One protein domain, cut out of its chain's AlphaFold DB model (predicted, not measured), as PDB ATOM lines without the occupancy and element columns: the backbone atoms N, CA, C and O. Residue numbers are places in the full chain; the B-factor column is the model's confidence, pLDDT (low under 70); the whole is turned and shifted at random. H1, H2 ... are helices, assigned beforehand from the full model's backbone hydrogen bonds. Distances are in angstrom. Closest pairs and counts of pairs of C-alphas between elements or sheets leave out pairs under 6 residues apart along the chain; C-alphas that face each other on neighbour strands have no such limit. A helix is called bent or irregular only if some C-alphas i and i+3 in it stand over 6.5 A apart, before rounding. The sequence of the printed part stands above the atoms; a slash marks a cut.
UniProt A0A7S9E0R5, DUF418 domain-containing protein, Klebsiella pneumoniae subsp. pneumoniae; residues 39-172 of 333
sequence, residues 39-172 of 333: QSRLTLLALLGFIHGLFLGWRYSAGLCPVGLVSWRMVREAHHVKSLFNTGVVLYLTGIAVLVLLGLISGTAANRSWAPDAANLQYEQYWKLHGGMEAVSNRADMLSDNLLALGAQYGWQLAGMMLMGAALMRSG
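What this domain is: This is residues 39 to 172 of the 333 residues of the protein "DUF418 domain-containing protein" of Klebsiella pneumoniae subsp. pneumoniae (UniProt A0A7S9E0R5). A long bent helix, H5, runs through a flat, loose assembly: its arm H5b lies between H2 and H3, and its arm H5a passes the ends of H1 and H2 to a corner with H4. Residues 103 to 111, which stand free, border an open gap between H3 and H4. The printed part has 134 residues, of which 113 are in five named helices, H1 to H5 in chain order; there is no named strand, and the class is all helix. The radius of gyration of the C-alphas is 18.2 A; the spans are 54 by 41 by 19 A.

Where its parts are: Find H5, residues 132 to 170, at C-alpha 132 (54.817, 67.178, 7.662). By its hydrogen bonds it was assigned as one helix, but it is bent: C-alphas 152 and 155 are 7.2 A apart. Its arms are H5a, residues 132 to 152, 30.4 A, and H5b, residues 155 to 170, ending at (23.612, 44.315, 33.488). H1, residues 39 to 55, begins at (25.482, 58.541, 20.460). Next come H2, residues 59 to 77, 30.0 A; H3, residues 81 to 105, 36.4 A; and H4, residues 118 to 130. H2 is only just irregular, with C-alphas 59 and 62 6.9 A apart.

How they stand to each other: The hub is H5. H5b touches H3 at a shallow tilt of 20 degrees, opposite ways; look at their closest C-alphas, Gly 88 and Gly 160, 3.8 A apart. H5b touches H2, closest at C-alphas Ser 71 and Ala 159, 5.7 A. H4 touches H5a with residues 127 to 128 alone, closest at C-alphas Trp 127 and Ala 135, 5.1 A. H1 and H2 form a helical hairpin, closest at C-alphas Phe 50 and Ala 62, 4.5 A. Every O i to N i+4 pair is within hydrogen-bond range in H1, H3, H4, H5a and H5b; in H2, 10 of 15 are.

The domain as a whole: The C-alphas farthest apart, of His 79 and Ala 118, are 55.1 A apart. The printed part has no cut, and the link from H3 to H4 is long. Look for pLDDT under 70 at residues 56 to 63 and 106 to 114.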
ATOM      1  N   GLN A  39      25.066  58.830  21.830       81.75
ATOM      2  CA  GLN A  39      25.482  58.541  20.460       81.75
ATOM      3  C   GLN A  39      26.360  59.665  19.898       81.75
ATOM      4  O   GLN A  39      27.484  59.390  19.493       81.75
ATOM      5  N   SER A  40      25.915  60.927  19.966       84.81
ATOM      6  CA  SER A  40      26.708  62.078  19.515       84.81
ATOM      7  C   SER A  40      28.049  62.153  20.246       84.81
ATOM      8  O   SER A  40      29.080  62.375  19.619       84.81
ATOM      9  N   ARG A  41      28.071  61.896  21.561       85.81
ATOM     10  CA  ARG A  41      29.313  61.891  22.345       85.81
ATOM     11  C   ARG A  41      30.298  60.821  21.875       85.81
ATOM     12  O   ARG A  41      31.485  61.109  21.761       85.81
ATOM     13  N   LEU A  42      29.827  59.596  21.639       83.12
ATOM     14  CA  LEU A  42      30.678  58.493  21.184       83.12
ATOM     15  C   LEU A  42      31.186  58.727  19.759       83.12
ATOM     16  O   LEU A  42      32.370  58.521  19.511       83.12
ATOM     17  N   THR A  43      30.333  59.216  18.856       82.88
ATOM     18  CA  THR A  43      30.728  59.552  17.481       82.88
ATOM     19  C   THR A  43      31.750  60.687  17.446       82.88
ATOM     20  O   THR A  43      32.737  60.606  16.722       82.88
ATOM     21  N   LEU A  44      31.579  61.727  18.263       85.31
ATOM     22  CA  LEU A  44      32.572  62.795  18.347       85.31
ATOM     23  C   LEU A  44      33.902  62.278  18.917       85.31
ATOM     24  O   LEU A  44      34.956  62.655  18.415       85.31
ATOM     25  N   LEU A  45      33.883  61.420  19.950       84.62
ATOM     26  CA  LEU A  45      35.113  60.824  20.502       84.62
ATOM     27  C   LEU A  45      35.827  59.944  19.471       84.62
ATOM     28  O   LEU A  45      37.052  59.956  19.407       84.62
ATOM     29  N   ALA A  46      35.062  59.208  18.666       82.12
ATOM     30  CA  ALA A  46      35.560  58.426  17.544       82.12
ATOM     31  C   ALA A  46      36.299  59.306  16.523       82.12
ATOM     32  O   ALA A  46      37.454  59.034  16.200       82.12
ATOM     33  N   LEU A  47      35.665  60.398  16.083       84.44
ATOM     34  CA  LEU A  47      36.258  61.354  15.145       84.44
ATOM     35  C   LEU A  47      37.503  62.028  15.727       84.44
ATOM     36  O   LEU A  47      38.535  62.091  15.064       84.44
ATOM     37  N   LEU A  48      37.431  62.482  16.982       85.00
ATOM     38  CA  LEU A  48      38.571  63.085  17.666       85.00
ATOM     39  C   LEU A  48      39.726  62.090  17.781       85.00
ATOM     40  O   LEU A  48      40.859  62.461  17.507       85.00
ATOM     41  N   GLY A  49      39.451  60.831  18.129       82.75
ATOM     42  CA  GLY A  49      40.457  59.771  18.177       82.75
ATOM     43  C   GLY A  49      41.121  59.526  16.820       82.75
ATOM     44  O   GLY A  49      42.339  59.376  16.768       82.75
ATOM     45  N   PHE A  50      40.349  59.544  15.730       81.81
ATOM     46  CA  PHE A  50      40.857  59.366  14.368       81.81
ATOM     47  C   PHE A  50      41.744  60.534  13.914       81.81
ATOM     48  O   PHE A  50      42.893  60.320  13.527       81.81
ATOM     49  N   ILE A  51      41.255  61.775  14.046       84.38
ATOM     50  CA  ILE A  51      42.015  62.998  13.729       84.38
ATOM     51  C   ILE A  51      43.297  63.044  14.567       84.38
ATOM     52  O   ILE A  51      44.390  63.276  14.059       84.38
ATOM     53  N   HIS A  52      43.181  62.769  15.862       82.81
ATOM     54  CA  HIS A  52      44.321  62.775  16.762       82.81
ATOM     55  C   HIS A  52      45.359  61.697  16.410       82.81
ATOM     56  O   HIS A  52      46.559  61.966  16.462       82.81
ATOM     57  N   GLY A  53      44.921  60.497  16.018       76.06
ATOM     58  CA  GLY A  53      45.816  59.416  15.602       76.06
ATOM     59  C   GLY A  53      46.652  59.771  14.371       76.06
ATOM     60  O   GLY A  53      47.854  59.511  14.361       76.06
ATOM     61  N   LEU A  54      46.040  60.424  13.378       79.75
ATOM     62  CA  LEU A  54      46.712  60.823  12.136       79.75
ATOM     63  C   LEU A  54      47.618  62.051  12.312       79.75
ATOM     64  O   LEU A  54      48.763  62.052  11.860       79.75
ATOM     65  N   PHE A  55      47.142  63.090  13.001       76.62
ATOM     66  CA  PHE A  55      47.840  64.381  13.034       76.62
ATOM     67  C   PHE A  55      48.732  64.581  14.265       76.62
ATOM     68  O   PHE A  55      49.772  65.227  14.161       76.62
ATOM     69  N   LEU A  56      48.364  64.015  15.419       69.88
ATOM     70  CA  LEU A  56      49.003  64.301  16.714       69.88
ATOM     71  C   LEU A  56      49.785  63.109  17.300       69.88
ATOM     72  O   LEU A  56      50.434  63.248  18.335       69.88
ATOM     73  N   GLY A  57      49.809  61.964  16.607       58.69
ATOM     74  CA  GLY A  57      50.850  60.946  16.790       58.69
ATOM     75  C   GLY A  57      50.559  59.816  17.780       58.69
ATOM     76  O   GLY A  57      51.502  59.162  18.228       58.69
ATOM     77  N   TRP A  58      49.294  59.526  18.113       57.28
ATOM     78  CA  TRP A  58      48.959  58.399  18.999       57.28
ATOM     79  C   TRP A  58      48.293  57.210  18.294       57.28
ATOM     80  O   TRP A  58      47.127  57.240  17.913       57.28
ATOM     81  N   ARG A  59      49.055  56.107  18.228       53.72
ATOM     82  CA  ARG A  59      48.764  54.836  17.531       53.72
ATOM     83  C   ARG A  59      47.493  54.104  17.990       53.72
ATOM     84  O   ARG A  59      46.903  53.364  17.215       53.72
ATOM     85  N   TYR A  60      47.091  54.252  19.256       51.41
ATOM     86  CA  TYR A  60      46.157  53.308  19.891       51.41
ATOM     87  C   TYR A  60      44.698  53.779  19.960       51.41
ATOM     88  O   TYR A  60      43.798  52.946  20.019       51.41
ATOM     89  N   SER A  61      44.432  55.088  19.969       56.53
ATOM     90  CA  SER A  61      43.070  55.610  20.173       56.53
ATOM     91  C   SER A  61      42.192  55.487  18.924       56.53
ATOM     92  O   SER A  61      41.016  55.146  19.047       56.53
ATOM     93  N   ALA A  62      42.760  55.689  17.732       61.66
ATOM     94  CA  ALA A  62      42.039  55.591  16.463       61.66
ATOM     95  C   ALA A  62      41.611  54.148  16.124       61.66
ATOM     96  O   ALA A  62      40.460  53.914  15.766       61.66
ATOM     97  N   GLY A  63      42.497  53.161  16.309       63.75
ATOM     98  CA  GLY A  63      42.196  51.760  15.984       63.75
ATOM     99  C   GLY A  63      41.117  51.130  16.878       63.75
ATOM    100  O   GLY A  63      40.345  50.288  16.438       63.75
ATOM    101  N   LEU A  64      40.989  51.554  18.136       70.12
ATOM    102  CA  LEU A  64      39.989  50.987  19.057       70.12
ATOM    103  C   LEU A  64      38.551  51.444  18.759       70.12
ATOM    104  O   LEU A  64      37.591  50.833  19.240       70.12
ATOM    105  N   CYS A  65      38.389  52.509  17.973       74.81
ATOM    106  CA  CYS A  65      37.101  53.132  17.703       74.81
ATOM    107  C   CYS A  65      36.099  52.204  16.973       74.81
ATOM    108  O   CYS A  65      34.983  52.049  17.489       74.81
ATOM    109  N   PRO A  66      36.449  51.537  15.853       79.69
ATOM    110  CA  PRO A  66      35.533  50.638  15.150       79.69
ATOM    111  C   PRO A  66      35.028  49.494  16.030       79.69
ATOM    112  O   PRO A  66      33.827  49.231  16.086       79.69
ATOM    113  N   VAL A  67      35.923  48.861  16.796       83.12
ATOM    114  CA  VAL A  67      35.560  47.750  17.690       83.12
ATOM    115  C   VAL A  67      34.596  48.222  18.781       83.12
ATOM    116  O   VAL A  67      33.631  47.524  19.102       83.12
ATOM    117  N   GLY A  68      34.813  49.426  19.320       82.31
ATOM    118  CA  GLY A  68      33.916  50.033  20.300       82.31
ATOM    119  C   GLY A  68      32.525  50.348  19.741       82.31
ATOM    120  O   GLY A  68      31.532  50.094  20.425       82.31
ATOM    121  N   LEU A  69      32.433  50.842  18.501       81.88
ATOM    122  CA  LEU A  69      31.160  51.125  17.823       81.88
ATOM    123  C   LEU A  69      30.365  49.845  17.530       81.88
ATOM    124  O   LEU A  69      29.170  49.786  17.834       81.88
ATOM    125  N   VAL A  70      31.029  48.809  17.008       85.50
ATOM    126  CA  VAL A  70      30.413  47.492  16.769       85.50
ATOM    127  C   VAL A  70      29.931  46.890  18.088       85.50
ATOM    128  O   VAL A  70      28.762  46.521  18.211       85.50
ATOM    129  N   SER A  71      30.785  46.885  19.115       85.50
ATOM    130  CA  SER A  71      30.428  46.368  20.442       85.50
ATOM    131  C   SER A  71      29.260  47.141  21.059       85.50
ATOM    132  O   SER A  71      28.361  46.539  21.642       85.50
ATOM    133  N   TRP A  72      29.223  48.470  20.915       84.56
ATOM    134  CA  TRP A  72      28.106  49.291  21.388       84.56
ATOM    135  C   TRP A  72      26.784  48.908  20.717       84.56
ATOM    136  O   TRP A  72      25.770  48.764  21.408       84.56
ATOM    137  N   ARG A  73      26.794  48.698  19.395       85.25
ATOM    138  CA  ARG A  73      25.615  48.252  18.646       85.25
ATOM    139  C   ARG A  73      25.135  46.878  19.122       85.25
ATOM    140  O   ARG A  73      23.966  46.746  19.475       85.25
ATOM    141  N   MET A  74      26.043  45.912  19.254       87.06
ATOM    142  CA  MET A  74      25.723  44.570  19.762       87.06
ATOM    143  C   MET A  74      25.142  44.607  21.182       87.06
ATOM    144  O   MET A  74      24.157  43.934  21.476       87.06
ATOM    145  N   VAL A  75      25.703  45.434  22.072       87.12
ATOM    146  CA  VAL A  75      25.149  45.626  23.421       87.12
ATOM    147  C   VAL A  75      23.744  46.213  23.339       87.12
ATOM    148  O   VAL A  75      22.863  45.781  24.080       87.12
ATOM    149  N   ARG A  76      23.504  47.193  22.465       82.81
ATOM    150  CA  ARG A  76      22.190  47.831  22.319       82.81
ATOM    151  C   ARG A  76      21.114  46.857  21.827       82.81
ATOM    152  O   ARG A  76      19.987  46.958  22.302       82.81
ATOM    153  N   GLU A  77      21.460  45.963  20.908       83.62
ATOM    154  CA  GLU A  77      20.541  44.987  20.303       83.62
ATOM    155  C   GLU A  77      20.314  43.749  21.190       83.62
ATOM    156  O   GLU A  77      19.291  43.080  21.087       83.62
ATOM    157  N   ALA A  78      21.225  43.449  22.120       84.38
ATOM    158  CA  ALA A  78      21.069  42.298  23.000       84.38
ATOM    159  C   ALA A  78      19.947  42.495  24.036       84.38
ATOM    160  O   ALA A  78      20.034  43.367  24.906       84.38
ATOM    161  N   HIS A  79      18.945  41.613  24.018       81.38
ATOM    162  CA  HIS A  79      17.846  41.600  24.992       81.38
ATOM    163  C   HIS A  79      18.161  40.770  26.250       81.38
ATOM    164  O   HIS A  79      17.791  41.159  27.356       81.38
ATOM    165  N   HIS A  80      18.921  39.675  26.116       89.94
ATOM    166  CA  HIS A  80      19.232  38.760  27.222       89.94
ATOM    167  C   HIS A  80      20.694  38.847  27.681       89.94
ATOM    168  O   HIS A  80      21.623  38.782  26.877       89.94
ATOM    169  N   VAL A  81      20.907  38.918  29.002       90.00
ATOM    170  CA  VAL A  81      22.246  39.022  29.620       90.00
ATOM    171  C   VAL A  81      23.099  37.775  29.363       90.00
ATOM    172  O   VAL A  81      24.282  37.903  29.063       90.00
ATOM    173  N   LYS A  82      22.501  36.577  29.435       90.50
ATOM    174  CA  LYS A  82      23.207  35.303  29.215       90.50
ATOM    175  C   LYS A  82      23.692  35.160  27.771       90.50
ATOM    176  O   LYS A  82      24.845  34.814  27.555       90.50
ATOM    177  N   SER A  83      22.837  35.490  26.800       90.81
ATOM    178  CA  SER A  83      23.210  35.508  25.380       90.81
ATOM    179  C   SER A  83      24.350  36.501  25.127       90.81
ATOM    180  O   SER A  83      25.375  36.124  24.574       90.81
ATOM    181  N   LEU A  84      24.247  37.725  25.664       92.06
ATOM    182  CA  LEU A  84      25.303  38.736  25.552       92.06
ATOM    183  C   LEU A  84      26.652  38.261  26.123       92.06
ATOM    184  O   LEU A  84      27.696  38.489  25.512       92.06
ATOM    185  N   PHE A  85      26.635  37.597  27.284       92.81
ATOM    186  CA  PHE A  85      27.843  37.040  27.892       92.81
ATOM    187  C   PHE A  85      28.440  35.917  27.037       92.81
ATOM    188  O   PHE A  85      29.635  35.946  26.755       92.81
ATOM    189  N   ASN A  86      27.611  34.976  26.578       92.94
ATOM    190  CA  ASN A  86      28.048  33.854  25.749       92.94
ATOM    191  C   ASN A  86      28.641  34.328  24.419       92.94
ATOM    192  O   ASN A  86      29.717  33.872  24.048       92.94
ATOM    193  N   THR A  87      28.010  35.294  23.746       92.56
ATOM    194  CA  THR A  87      28.573  35.922  22.542       92.56
ATOM    195  C   THR A  87      29.934  36.551  22.839       92.56
ATOM    196  O   THR A  87      30.874  36.386  22.067       92.56
ATOM    197  N   GLY A  88      30.078  37.214  23.991       91.69
ATOM    198  CA  GLY A  88      31.364  37.749  24.434       91.69
ATOM    199  C   GLY A  88      32.441  36.673  24.637       91.69
ATOM    200  O   GLY A  88      33.579  36.858  24.204       91.69
ATOM    201  N   VAL A  89      32.084  35.535  25.241       91.31
ATOM    202  CA  VAL A  89      32.984  34.381  25.416       91.31
ATOM    203  C   VAL A  89      33.392  33.799  24.065       91.31
ATOM    204  O   VAL A  89      34.583  33.592  23.840       91.31
ATOM    205  N   VAL A  90      32.438  33.589  23.155       93.31
ATOM    206  CA  VAL A  90      32.706  33.054  21.812       93.31
ATOM    207  C   VAL A  90      33.677  33.960  21.060       93.31
ATOM    208  O   VAL A  90      34.716  33.478  20.624       93.31
ATOM    209  N   LEU A  91      33.427  35.275  20.994       91.62
ATOM    210  CA  LEU A  91      34.344  36.218  20.331       91.62
ATOM    211  C   LEU A  91      35.749  36.198  20.949       91.62
ATOM    212  O   LEU A  91      36.751  36.250  20.234       91.62
ATOM    213  N   TYR A  92      35.839  36.092  22.277       89.25
ATOM    214  CA  TYR A  92      37.126  36.015  22.960       89.25
ATOM    215  C   TYR A  92      37.891  34.729  22.610       89.25
ATOM    216  O   TYR A  92      39.090  34.790  22.322       89.25
ATOM    217  N   LEU A  93      37.203  33.582  22.593       88.69
ATOM    218  CA  LEU A  93      37.776  32.292  22.201       88.69
ATOM    219  C   LEU A  93      38.176  32.272  20.722       88.69
ATOM    220  O   LEU A  93      39.273  31.810  20.416       88.69
ATOM    221  N   THR A  94      37.366  32.847  19.829       89.75
ATOM    222  CA  THR A  94      37.720  33.035  18.414       89.75
ATOM    223  C   THR A  94      39.022  33.817  18.283       89.75
ATOM    224  O   THR A  94      39.935  33.383  17.587       89.75
ATOM    225  N   GLY A  95      39.177  34.917  19.025       86.44
ATOM    226  CA  GLY A  95      40.424  35.680  19.027       86.44
ATOM    227  C   GLY A  95      41.635  34.887  19.536       86.44
ATOM    228  O   GLY A  95      42.744  35.075  19.039       86.44
ATOM    229  N   ILE A  96      41.451  33.974  20.499       82.88
ATOM    230  CA  ILE A  96      42.510  33.041  20.924       82.88
ATOM    231  C   ILE A  96      42.834  32.038  19.813       82.88
ATOM    232  O   ILE A  96      44.012  31.805  19.549       82.88
ATOM    233  N   ALA A  97      41.822  31.459  19.167       86.00
ATOM    234  CA  ALA A  97      42.008  30.493  18.088       86.00
ATOM    235  C   ALA A  97      42.778  31.112  16.914       86.00
ATOM    236  O   ALA A  97      43.776  30.545  16.469       86.00
ATOM    237  N   VAL A  98      42.399  32.322  16.488       85.06
ATOM    238  CA  VAL A  98      43.121  33.048  15.434       85.06
ATOM    239  C   VAL A  98      44.549  33.384  15.867       85.06
ATOM    240  O   VAL A  98      45.479  33.231  15.083       85.06
ATOM    241  N   LEU A  99      44.767  33.767  17.128       79.31
ATOM    242  CA  LEU A  99      46.112  34.014  17.658       79.31
ATOM    243  C   LEU A  99      46.994  32.757  17.608       79.31
ATOM    244  O   LEU A  99      48.177  32.858  17.286       79.31
ATOM    245  N   VAL A 100      46.431  31.584  17.908       78.81
ATOM    246  CA  VAL A 100      47.139  30.301  17.785       78.81
ATOM    247  C   VAL A 100      47.449  30.002  16.321       78.81
ATOM    248  O   VAL A 100      48.602  29.713  16.015       78.81
ATOM    249  N   LEU A 101      46.473  30.149  15.425       83.19
ATOM    250  CA  LEU A 101      46.646  29.920  13.989       83.19
ATOM    251  C   LEU A 101      47.740  30.819  13.393       83.19
ATOM    252  O   LEU A 101      48.678  30.325  12.770       83.19
ATOM    253  N   LEU A 102      47.685  32.128  13.656       77.25
ATOM    254  CA  LEU A 102      48.715  33.082  13.228       77.25
ATOM    255  C   LEU A 102      50.084  32.745  13.824       77.25
ATOM    256  O   LEU A 102      51.109  32.950  13.179       77.25
ATOM    257  N   GLY A 103      50.110  32.222  15.049       71.94
ATOM    258  CA  GLY A 103      51.323  31.735  15.692       71.94
ATOM    259  C   GLY A 103      51.951  30.533  14.984       71.94
ATOM    260  O   GLY A 103      53.173  30.479  14.879       71.94
ATOM    261  N   LEU A 104      51.133  29.608  14.476       76.62
ATOM    262  CA  LEU A 104      51.584  28.423  13.737       76.62
ATOM    263  C   LEU A 104      52.109  28.772  12.338       76.62
ATOM    264  O   LEU A 104      53.067  28.156  11.881       76.62
ATOM    265  N   ILE A 105      51.508  29.773  11.687       78.00
ATOM    266  CA  ILE A 105      51.869  30.215  10.329       78.00
ATOM    267  C   ILE A 105      53.056  31.202  10.342       78.00
ATOM    268  O   ILE A 105      53.720  31.402   9.328       78.00
ATOM    269  N   SER A 106      53.359  31.828  11.484       67.06
ATOM    270  CA  SER A 106      54.452  32.805  11.584       67.06
ATOM    271  C   SER A 106      55.826  32.157  11.356       67.06
ATOM    272  O   SER A 106      56.193  31.192  12.029       67.06
ATOM    273  N   GLY A 107      56.606  32.736  10.437       64.00
ATOM    274  CA  GLY A 107      57.967  32.303  10.111       64.00
ATOM    275  C   GLY A 107      58.975  32.432  11.263       64.00
ATOM    276  O   GLY A 107      58.706  33.026  12.309       64.00
ATOM    277  N   THR A 108      60.163  31.856  11.062       61.16
ATOM    278  CA  THR A 108      61.255  31.802  12.054       61.16
ATOM    279  C   THR A 108      62.027  33.110  12.205       61.16
ATOM    280  O   THR A 108      62.641  33.335  13.247       61.16
ATOM    281  N   ALA A 109      62.002  33.957  11.175       59.91
ATOM    282  CA  ALA A 109      62.843  35.138  11.069       59.91
ATOM    283  C   ALA A 109      62.305  36.313  11.892       59.91
ATOM    284  O   ALA A 109      61.106  36.606  11.885       59.91
ATOM    285  N   ALA A 110      63.213  37.022  12.565       60.62
ATOM    286  CA  ALA A 110      62.887  38.257  13.258       60.62
ATOM    287  C   ALA A 110      62.417  39.319  12.253       60.62
ATOM    288  O   ALA A 110      63.151  39.692  11.344       60.62
ATOM    289  N   ASN A 111      61.186  39.811  12.411       65.50
ATOM    290  CA  ASN A 111      60.695  40.920  11.592       65.50
ATOM    291  C   ASN A 111      61.444  42.226  11.941       65.50
ATOM    292  O   ASN A 111      61.895  42.395  13.078       65.50
ATOM    293  N   ARG A 112      61.505  43.183  11.007       65.56
ATOM    294  CA  ARG A 112      62.154  44.505  11.156       65.56
ATOM    295  C   ARG A 112      61.660  45.286  12.378       65.56
ATOM    296  O   ARG A 112      62.404  46.051  12.972       65.56
ATOM    297  N   SER A 113      60.427  45.038  12.828       65.69
ATOM    298  CA  SER A 113      59.883  45.625  14.064       65.69
ATOM    299  C   SER A 113      60.522  45.088  15.357       65.69
ATOM    300  O   SER A 113      60.331  45.677  16.418       65.69
ATOM    301  N   TRP A 114      61.199  43.939  15.306       66.00
ATOM    302  CA  TRP A 114      61.854  43.310  16.458       66.00
ATOM    303  C   TRP A 114      63.335  43.673  16.563       66.00
ATOM    304  O   TRP A 114      63.827  43.882  17.670       66.00
ATOM    305  N   ALA A 115      64.023  43.748  15.425       73.50
ATOM    306  CA  ALA A 115      65.409  44.181  15.314       73.50
ATOM    307  C   ALA A 115      65.505  45.197  14.164       73.50
ATOM    308  O   ALA A 115      65.740  44.794  13.022       73.50
ATOM    309  N   PRO A 116      65.234  46.488  14.431       78.56
ATOM    310  CA  PRO A 116      65.338  47.519  13.409       78.56
ATOM    311  C   PRO A 116      66.808  47.729  13.032       78.56
ATOM    312  O   PRO A 116      67.687  47.730  13.895       78.56
ATOM    313  N   ASP A 117      67.069  47.901  11.739       84.75
ATOM    314  CA  ASP A 117      68.383  48.291  11.230       84.75
ATOM    315  C   ASP A 117      68.636  49.798  11.443       84.75
ATOM    316  O   ASP A 117      67.740  50.579  11.786       84.75
ATOM    317  N   ALA A 118      69.887  50.221  11.252       85.62
ATOM    318  CA  ALA A 118      70.285  51.615  11.436       85.62
ATOM    319  C   ALA A 118      69.526  52.574  10.499       85.62
ATOM    320  O   ALA A 118      69.171  53.677  10.913       85.62
ATOM    321  N   ALA A 119      69.227  52.140   9.270       86.25
ATOM    322  CA  ALA A 119      68.479  52.927   8.295       86.25
ATOM    323  C   ALA A 119      67.031  53.182   8.749       86.25
ATOM    324  O   ALA A 119      66.570  54.323   8.710       86.25
ATOM    325  N   ASN A 120      66.329  52.160   9.256       85.12
ATOM    326  CA  ASN A 120      64.972  52.325   9.782       85.12
ATOM    327  C   ASN A 120      64.949  53.234  11.012       85.12
ATOM    328  O   ASN A 120      64.036  54.046  11.142       85.12
ATOM    329  N   LEU A 121      65.949  53.144  11.896       86.25
ATOM    330  CA  LEU A 121      66.043  54.030  13.063       86.25
ATOM    331  C   LEU A 121      66.256  55.494  12.656       86.25
ATOM    332  O   LEU A 121      65.612  56.385  13.211       86.25
ATOM    333  N   GLN A 122      67.123  55.745  11.673       88.44
ATOM    334  CA  GLN A 122      67.356  57.090  11.141       88.44
ATOM    335  C   GLN A 122      66.114  57.651  10.446       88.44
ATOM    336  O   GLN A 122      65.740  58.796  10.697       88.44
ATOM    337  N   TYR A 123      65.437  56.845   9.626       89.94
ATOM    338  CA  TYR A 123      64.188  57.246   8.981       89.94
ATOM    339  C   TYR A 123      63.082  57.515  10.012       89.94
ATOM    340  O   TYR A 123      62.398  58.537   9.934       89.94
ATOM    341  N   GLU A 124      62.958  56.664  11.037       87.69
ATOM    342  CA  GLU A 124      62.015  56.863  12.140       87.69
ATOM    343  C   GLU A 124      62.280  58.171  12.890       87.69
ATOM    344  O   GLU A 124      61.346  58.911  13.209       87.69
ATOM    345  N   GLN A 125      63.548  58.486  13.145       88.44
ATOM    346  CA  GLN A 125      63.945  59.762  13.726       88.44
ATOM    347  C   GLN A 125      63.620  60.937  12.797       88.44
ATOM    348  O   GLN A 125      63.092  61.947  13.265       88.44
ATOM    349  N   TYR A 126      63.883  60.802  11.497       89.75
ATOM    350  CA  TYR A 126      63.632  61.844  10.508       89.75
ATOM    351  C   TYR A 126      62.160  62.266  10.488       89.75
ATOM    352  O   TYR A 126      61.866  63.428  10.786       89.75
ATOM    353  N   TRP A 127      61.231  61.339  10.219       87.38
ATOM    354  CA  TRP A 127      59.818  61.704  10.059       87.38
ATOM    355  C   TRP A 127      59.169  62.124  11.385       87.38
ATOM    356  O   TRP A 127      58.253  62.951  11.394       87.38
ATOM    357  N   LYS A 128      59.651  61.619  12.531       84.69
ATOM    358  CA  LYS A 128      59.147  62.032  13.853       84.69
ATOM    359  C   LYS A 128      59.566  63.439  14.258       84.69
ATOM    360  O   LYS A 128      58.786  64.106  14.934       84.69
ATOM    361  N   LEU A 129      60.771  63.870  13.884       85.94
ATOM    362  CA  LEU A 129      61.292  65.197  14.219       85.94
ATOM    363  C   LEU A 129      60.843  66.271  13.220       85.94
ATOM    364  O   LEU A 129      60.470  67.364  13.638       85.94
ATOM    365  N   HIS A 130      60.843  65.959  11.920       83.62
ATOM    366  CA  HIS A 130      60.505  66.926  10.868       83.62
ATOM    367  C   HIS A 130      58.995  67.118  10.700       83.62
ATOM    368  O   HIS A 130      58.547  68.193  10.303       83.62
ATOM    369  N   GLY A 131      58.186  66.106  11.029       81.25
ATOM    370  CA  GLY A 131      56.741  66.178  10.836       81.25
ATOM    371  C   GLY A 131      56.354  66.245   9.351       81.25
ATOM    372  O   GLY A 131      56.974  65.612   8.504       81.25
ATOM    373  N   GLY A 132      55.289  66.987   9.038       85.25
ATOM    374  CA  GLY A 132      54.817  67.178   7.662       85.25
ATOM    375  C   GLY A 132      54.057  65.984   7.071       85.25
ATOM    376  O   GLY A 132      53.560  65.117   7.793       85.25
ATOM    377  N   MET A 133      53.946  65.964   5.738       87.31
ATOM    378  CA  MET A 133      53.197  64.938   4.999       87.31
ATOM    379  C   MET A 133      53.805  63.544   5.145       87.31
ATOM    380  O   MET A 133      53.062  62.577   5.272       87.31
ATOM    381  N   GLU A 134      55.131  63.449   5.232       88.00
ATOM    382  CA  GLU A 134      55.836  62.184   5.454       88.00
ATOM    383  C   GLU A 134      55.419  61.534   6.780       88.00
ATOM    384  O   GLU A 134      55.122  60.340   6.853       88.00
ATOM    385  N   ALA A 135      55.307  62.337   7.843       85.44
ATOM    386  CA  ALA A 135      54.843  61.867   9.143       85.44
ATOM    387  C   ALA A 135      53.366  61.452   9.125       85.44
ATOM    388  O   ALA A 135      52.983  60.515   9.826       85.44
ATOM    389  N   VAL A 136      52.529  62.145   8.348       86.44
ATOM    390  CA  VAL A 136      51.113  61.785   8.175       86.44
ATOM    391  C   VAL A 136      50.985  60.477   7.396       86.44
ATOM    392  O   VAL A 136      50.222  59.616   7.830       86.44
ATOM    393  N   SER A 137      51.762  60.292   6.325       88.38
ATOM    394  CA  SER A 137      51.787  59.051   5.537       88.38
ATOM    395  C   SER A 137      52.189  57.863   6.406       88.38
ATOM    396  O   SER A 137      51.418  56.921   6.550       88.38
ATOM    397  N   ASN A 138      53.314  57.972   7.124       87.88
ATOM    398  CA  ASN A 138      53.764  56.927   8.048       87.88
ATOM    399  C   ASN A 138      52.703  56.591   9.109       87.88
ATOM    400  O   ASN A 138      52.473  55.427   9.432       87.88
ATOM    401  N   ARG A 139      52.017  57.596   9.668       85.94
ATOM    402  CA  ARG A 139      50.942  57.357  10.645       85.94
ATOM    403  C   ARG A 139      49.709  56.716  10.014       85.94
ATOM    404  O   ARG A 139      49.056  55.926  10.696       85.94
ATOM    405  N   ALA A 140      49.384  57.041   8.765       86.56
ATOM    406  CA  ALA A 140      48.286  56.429   8.024       86.56
ATOM    407  C   ALA A 140      48.575  54.952   7.710       86.56
ATOM    408  O   ALA A 140      47.706  54.107   7.935       86.56
ATOM    409  N   ASP A 141      49.803  54.626   7.308       86.81
ATOM    410  CA  ASP A 141      50.245  53.242   7.092       86.81
ATOM    411  C   ASP A 141      50.186  52.450   8.400       86.81
ATOM    412  O   ASP A 141      49.532  51.410   8.492       86.81
ATOM    413  N   MET A 142      50.739  53.013   9.481       82.06
ATOM    414  CA  MET A 142      50.646  52.404  10.808       82.06
ATOM    415  C   MET A 142      49.198  52.241  11.285       82.06
ATOM    416  O   MET A 142      48.882  51.279  11.989       82.06
ATOM    417  N   LEU A 143      48.307  53.187  10.979       83.56
ATOM    418  CA  LEU A 143      46.889  53.071  11.317       83.56
ATOM    419  C   LEU A 143      46.246  51.916  10.545       83.56
ATOM    420  O   LEU A 143      45.518  51.130  11.151       83.56
ATOM    421  N   SER A 144      46.555  51.785   9.258       84.31
ATOM    422  CA  SER A 144      46.076  50.702   8.395       84.31
ATOM    423  C   SER A 144      46.530  49.336   8.916       84.31
ATOM    424  O   SER A 144      45.690  48.463   9.147       84.31
ATOM    425  N   ASP A 145      47.813  49.191   9.252       81.44
ATOM    426  CA  ASP A 145      48.362  47.977   9.871       81.44
ATOM    427  C   ASP A 145      47.671  47.638  11.197       81.44
ATOM    428  O   ASP A 145      47.337  46.482  11.470       81.44
ATOM    429  N   ASN A 146      47.415  48.648  12.034       79.75
ATOM    430  CA  ASN A 146      46.702  48.445  13.293       79.75
ATOM    431  C   ASN A 146      45.250  48.012  13.057       79.75
ATOM    432  O   ASN A 146      44.768  47.138  13.777       79.75
ATOM    433  N   LEU A 147      44.548  48.588  12.076       83.44
ATOM    434  CA  LEU A 147      43.176  48.204  11.730       83.44
ATOM    435  C   LEU A 147      43.109  46.770  11.195       83.44
ATOM    436  O   LEU A 147      42.230  46.012  11.612       83.44
ATOM    437  N   LEU A 148      44.070  46.366  10.361       82.25
ATOM    438  CA  LEU A 148      44.214  44.981   9.908       82.25
ATOM    439  C   LEU A 148      44.491  44.040  11.085       82.25
ATOM    440  O   LEU A 148      43.807  43.031  11.241       82.25
ATOM    441  N   ALA A 149      45.421  44.395  11.976       78.44
ATOM    442  CA  ALA A 149      45.723  43.606  13.171       78.44
ATOM    443  C   ALA A 149      44.534  43.527  14.147       78.44
ATOM    444  O   ALA A 149      44.347  42.522  14.842       78.44
ATOM    445  N   LEU A 150      43.707  44.570  14.214       80.06
ATOM    446  CA  LEU A 150      42.465  44.570  14.980       80.06
ATOM    447  C   LEU A 150      41.429  43.642  14.349       80.06
ATOM    448  O   LEU A 150      40.879  42.808  15.062       80.06
ATOM    449  N   GLY A 151      41.194  43.728  13.041       79.88
ATOM    450  CA  GLY A 151      40.274  42.825  12.345       79.88
ATOM    451  C   GLY A 151      40.718  41.362  12.415       79.88
ATOM    452  O   GLY A 151      39.904  40.477  12.665       79.88
ATOM    453  N   ALA A 152      42.017  41.105  12.272       79.38
ATOM    454  CA  ALA A 152      42.567  39.756  12.281       79.38
ATOM    455  C   ALA A 152      42.679  39.164  13.693       79.38
ATOM    456  O   ALA A 152      42.432  37.980  13.874       79.38
ATOM    457  N   GLN A 153      43.040  39.951  14.712       76.69
ATOM    458  CA  GLN A 153      43.436  39.396  16.012       76.69
ATOM    459  C   GLN A 153      42.812  40.131  17.203       76.69
ATOM    460  O   GLN A 153      42.018  39.552  17.952       76.69
ATOM    461  N   TYR A 154      43.182  41.394  17.426       74.94
ATOM    462  CA  TYR A 154      42.896  42.075  18.698       74.94
ATOM    463  C   TYR A 154      41.424  42.468  18.868       74.94
ATOM    464  O   TYR A 154      40.929  42.532  19.996       74.94
ATOM    465  N   GLY A 155      40.713  42.711  17.769       84.44
ATOM    466  CA  GLY A 155      39.321  43.153  17.758       84.44
ATOM    467  C   GLY A 155      38.370  42.111  18.330       84.44
ATOM    468  O   GLY A 155      37.499  42.470  19.117       84.44
ATOM    469  N   TRP A 156      38.596  40.826  18.045       87.12
ATOM    470  CA  TRP A 156      37.801  39.713  18.582       87.12
ATOM    471  C   TRP A 156      37.874  39.637  20.107       87.12
ATOM    472  O   TRP A 156      36.852  39.620  20.797       87.12
ATOM    473  N   GLN A 157      39.093  39.666  20.652       85.88
ATOM    474  CA  GLN A 157      39.311  39.612  22.097       85.88
ATOM    475  C   GLN A 157      38.789  40.872  22.794       85.88
ATOM    476  O   GLN A 157      38.205  40.781  23.878       85.88
ATOM    477  N   LEU A 158      38.975  42.045  22.181       84.88
ATOM    478  CA  LEU A 158      38.510  43.313  22.735       84.88
ATOM    479  C   LEU A 158      36.979  43.398  22.741       84.88
ATOM    480  O   LEU A 158      36.404  43.685  23.790       84.88
ATOM    481  N   ALA A 159      36.322  43.065  21.627       89.25
ATOM    482  CA  ALA A 159      34.867  42.980  21.546       89.25
ATOM    483  C   ALA A 159      34.316  41.973  22.562       89.25
ATOM    484  O   ALA A 159      33.421  42.307  23.339       89.25
ATOM    485  N   GLY A 160      34.914  40.779  22.643       89.88
ATOM    486  CA  GLY A 160      34.526  39.753  23.610       89.88
ATOM    487  C   GLY A 160      34.538  40.259  25.055       89.88
ATOM    488  O   GLY A 160      33.554  40.111  25.785       89.88
ATOM    489  N   MET A 161      35.609  40.948  25.457       87.50
ATOM    490  CA  MET A 161      35.704  41.568  26.783       87.50
ATOM    491  C   MET A 161      34.698  42.698  27.004       87.50
ATOM    492  O   MET A 161      34.146  42.807  28.100       87.50
ATOM    493  N   MET A 162      34.442  43.529  25.992       89.69
ATOM    494  CA  MET A 162      33.452  44.604  26.090       89.69
ATOM    495  C   MET A 162      32.038  44.044  26.289       89.69
ATOM    496  O   MET A 162      31.311  44.539  27.155       89.69
ATOM    497  N   LEU A 163      31.659  42.987  25.560       91.19
ATOM    498  CA  LEU A 163      30.351  42.334  25.705       91.19
ATOM    499  C   LEU A 163      30.213  41.618  27.054       91.19
ATOM    500  O   LEU A 163      29.208  41.809  27.743       91.19
ATOM    501  N   MET A 164      31.232  40.857  27.476       90.75
ATOM    502  CA  MET A 164      31.248  40.230  28.805       90.75
ATOM    503  C   MET A 164      31.147  41.285  29.915       90.75
ATOM    504  O   MET A 164      30.335  41.141  30.828       90.75
ATOM    505  N   GLY A 165      31.895  42.388  29.812       88.75
ATOM    506  CA  GLY A 165      31.814  43.511  30.750       88.75
ATOM    507  C   GLY A 165      30.425  44.159  30.779       88.75
ATOM    508  O   GLY A 165      29.888  44.425  31.855       88.75
ATOM    509  N   ALA A 166      29.792  44.352  29.620       89.38
ATOM    510  CA  ALA A 166      28.425  44.863  29.537       89.38
ATOM    511  C   ALA A 166      27.403  43.904  30.176       89.38
ATOM    512  O   ALA A 166      26.496  44.355  30.882       89.38
ATOM    513  N   ALA A 167      27.563  42.591  29.998       90.56
ATOM    514  CA  ALA A 167      26.731  41.588  30.658       90.56
ATOM    515  C   ALA A 167      26.932  41.581  32.187       90.56
ATOM    516  O   ALA A 167      25.956  41.558  32.943       90.56
ATOM    517  N   LEU A 168      28.176  41.701  32.662       88.94
ATOM    518  CA  LEU A 168      28.494  41.841  34.090       88.94
ATOM    519  C   LEU A 168      27.958  43.154  34.692       88.94
ATOM    520  O   LEU A 168      27.583  43.207  35.863       88.94
ATOM    521  N   MET A 169      27.862  44.218  33.893       87.56
ATOM    522  CA  MET A 169      27.215  45.467  34.302       87.56
ATOM    523  C   MET A 169      25.690  45.314  34.410       87.56
ATOM    524  O   MET A 169      25.076  45.839  35.344       87.56
ATOM    525  N   ARG A 170      25.064  44.581  33.479       88.12
ATOM    526  CA  ARG A 170      23.612  44.315  33.488       88.12
ATOM    527  C   ARG A 170      23.179  43.384  34.613       88.12
ATOM    528  O   ARG A 170      22.123  43.615  35.186       88.12
ATOM    529  N   SER A 171      24.003  42.398  34.958       87.25
ATOM    530  CA  SER A 171      23.766  41.495  36.094       87.25
ATOM    531  C   SER A 171      23.973  42.152  37.463       87.25
ATOM    532  O   SER A 171      23.746  41.511  38.482       87.25
ATOM    533  N   GLY A 172      24.429  43.410  37.515       83.81
ATOM    534  CA  GLY A 172      24.701  44.102  38.776       83.81
ATOM    535  C   GLY A 172      26.033  43.727  39.426       83.81
ATOM    536  O   GLY A 172      26.426  44.338  40.422       83.81
TER     537      GLY A 172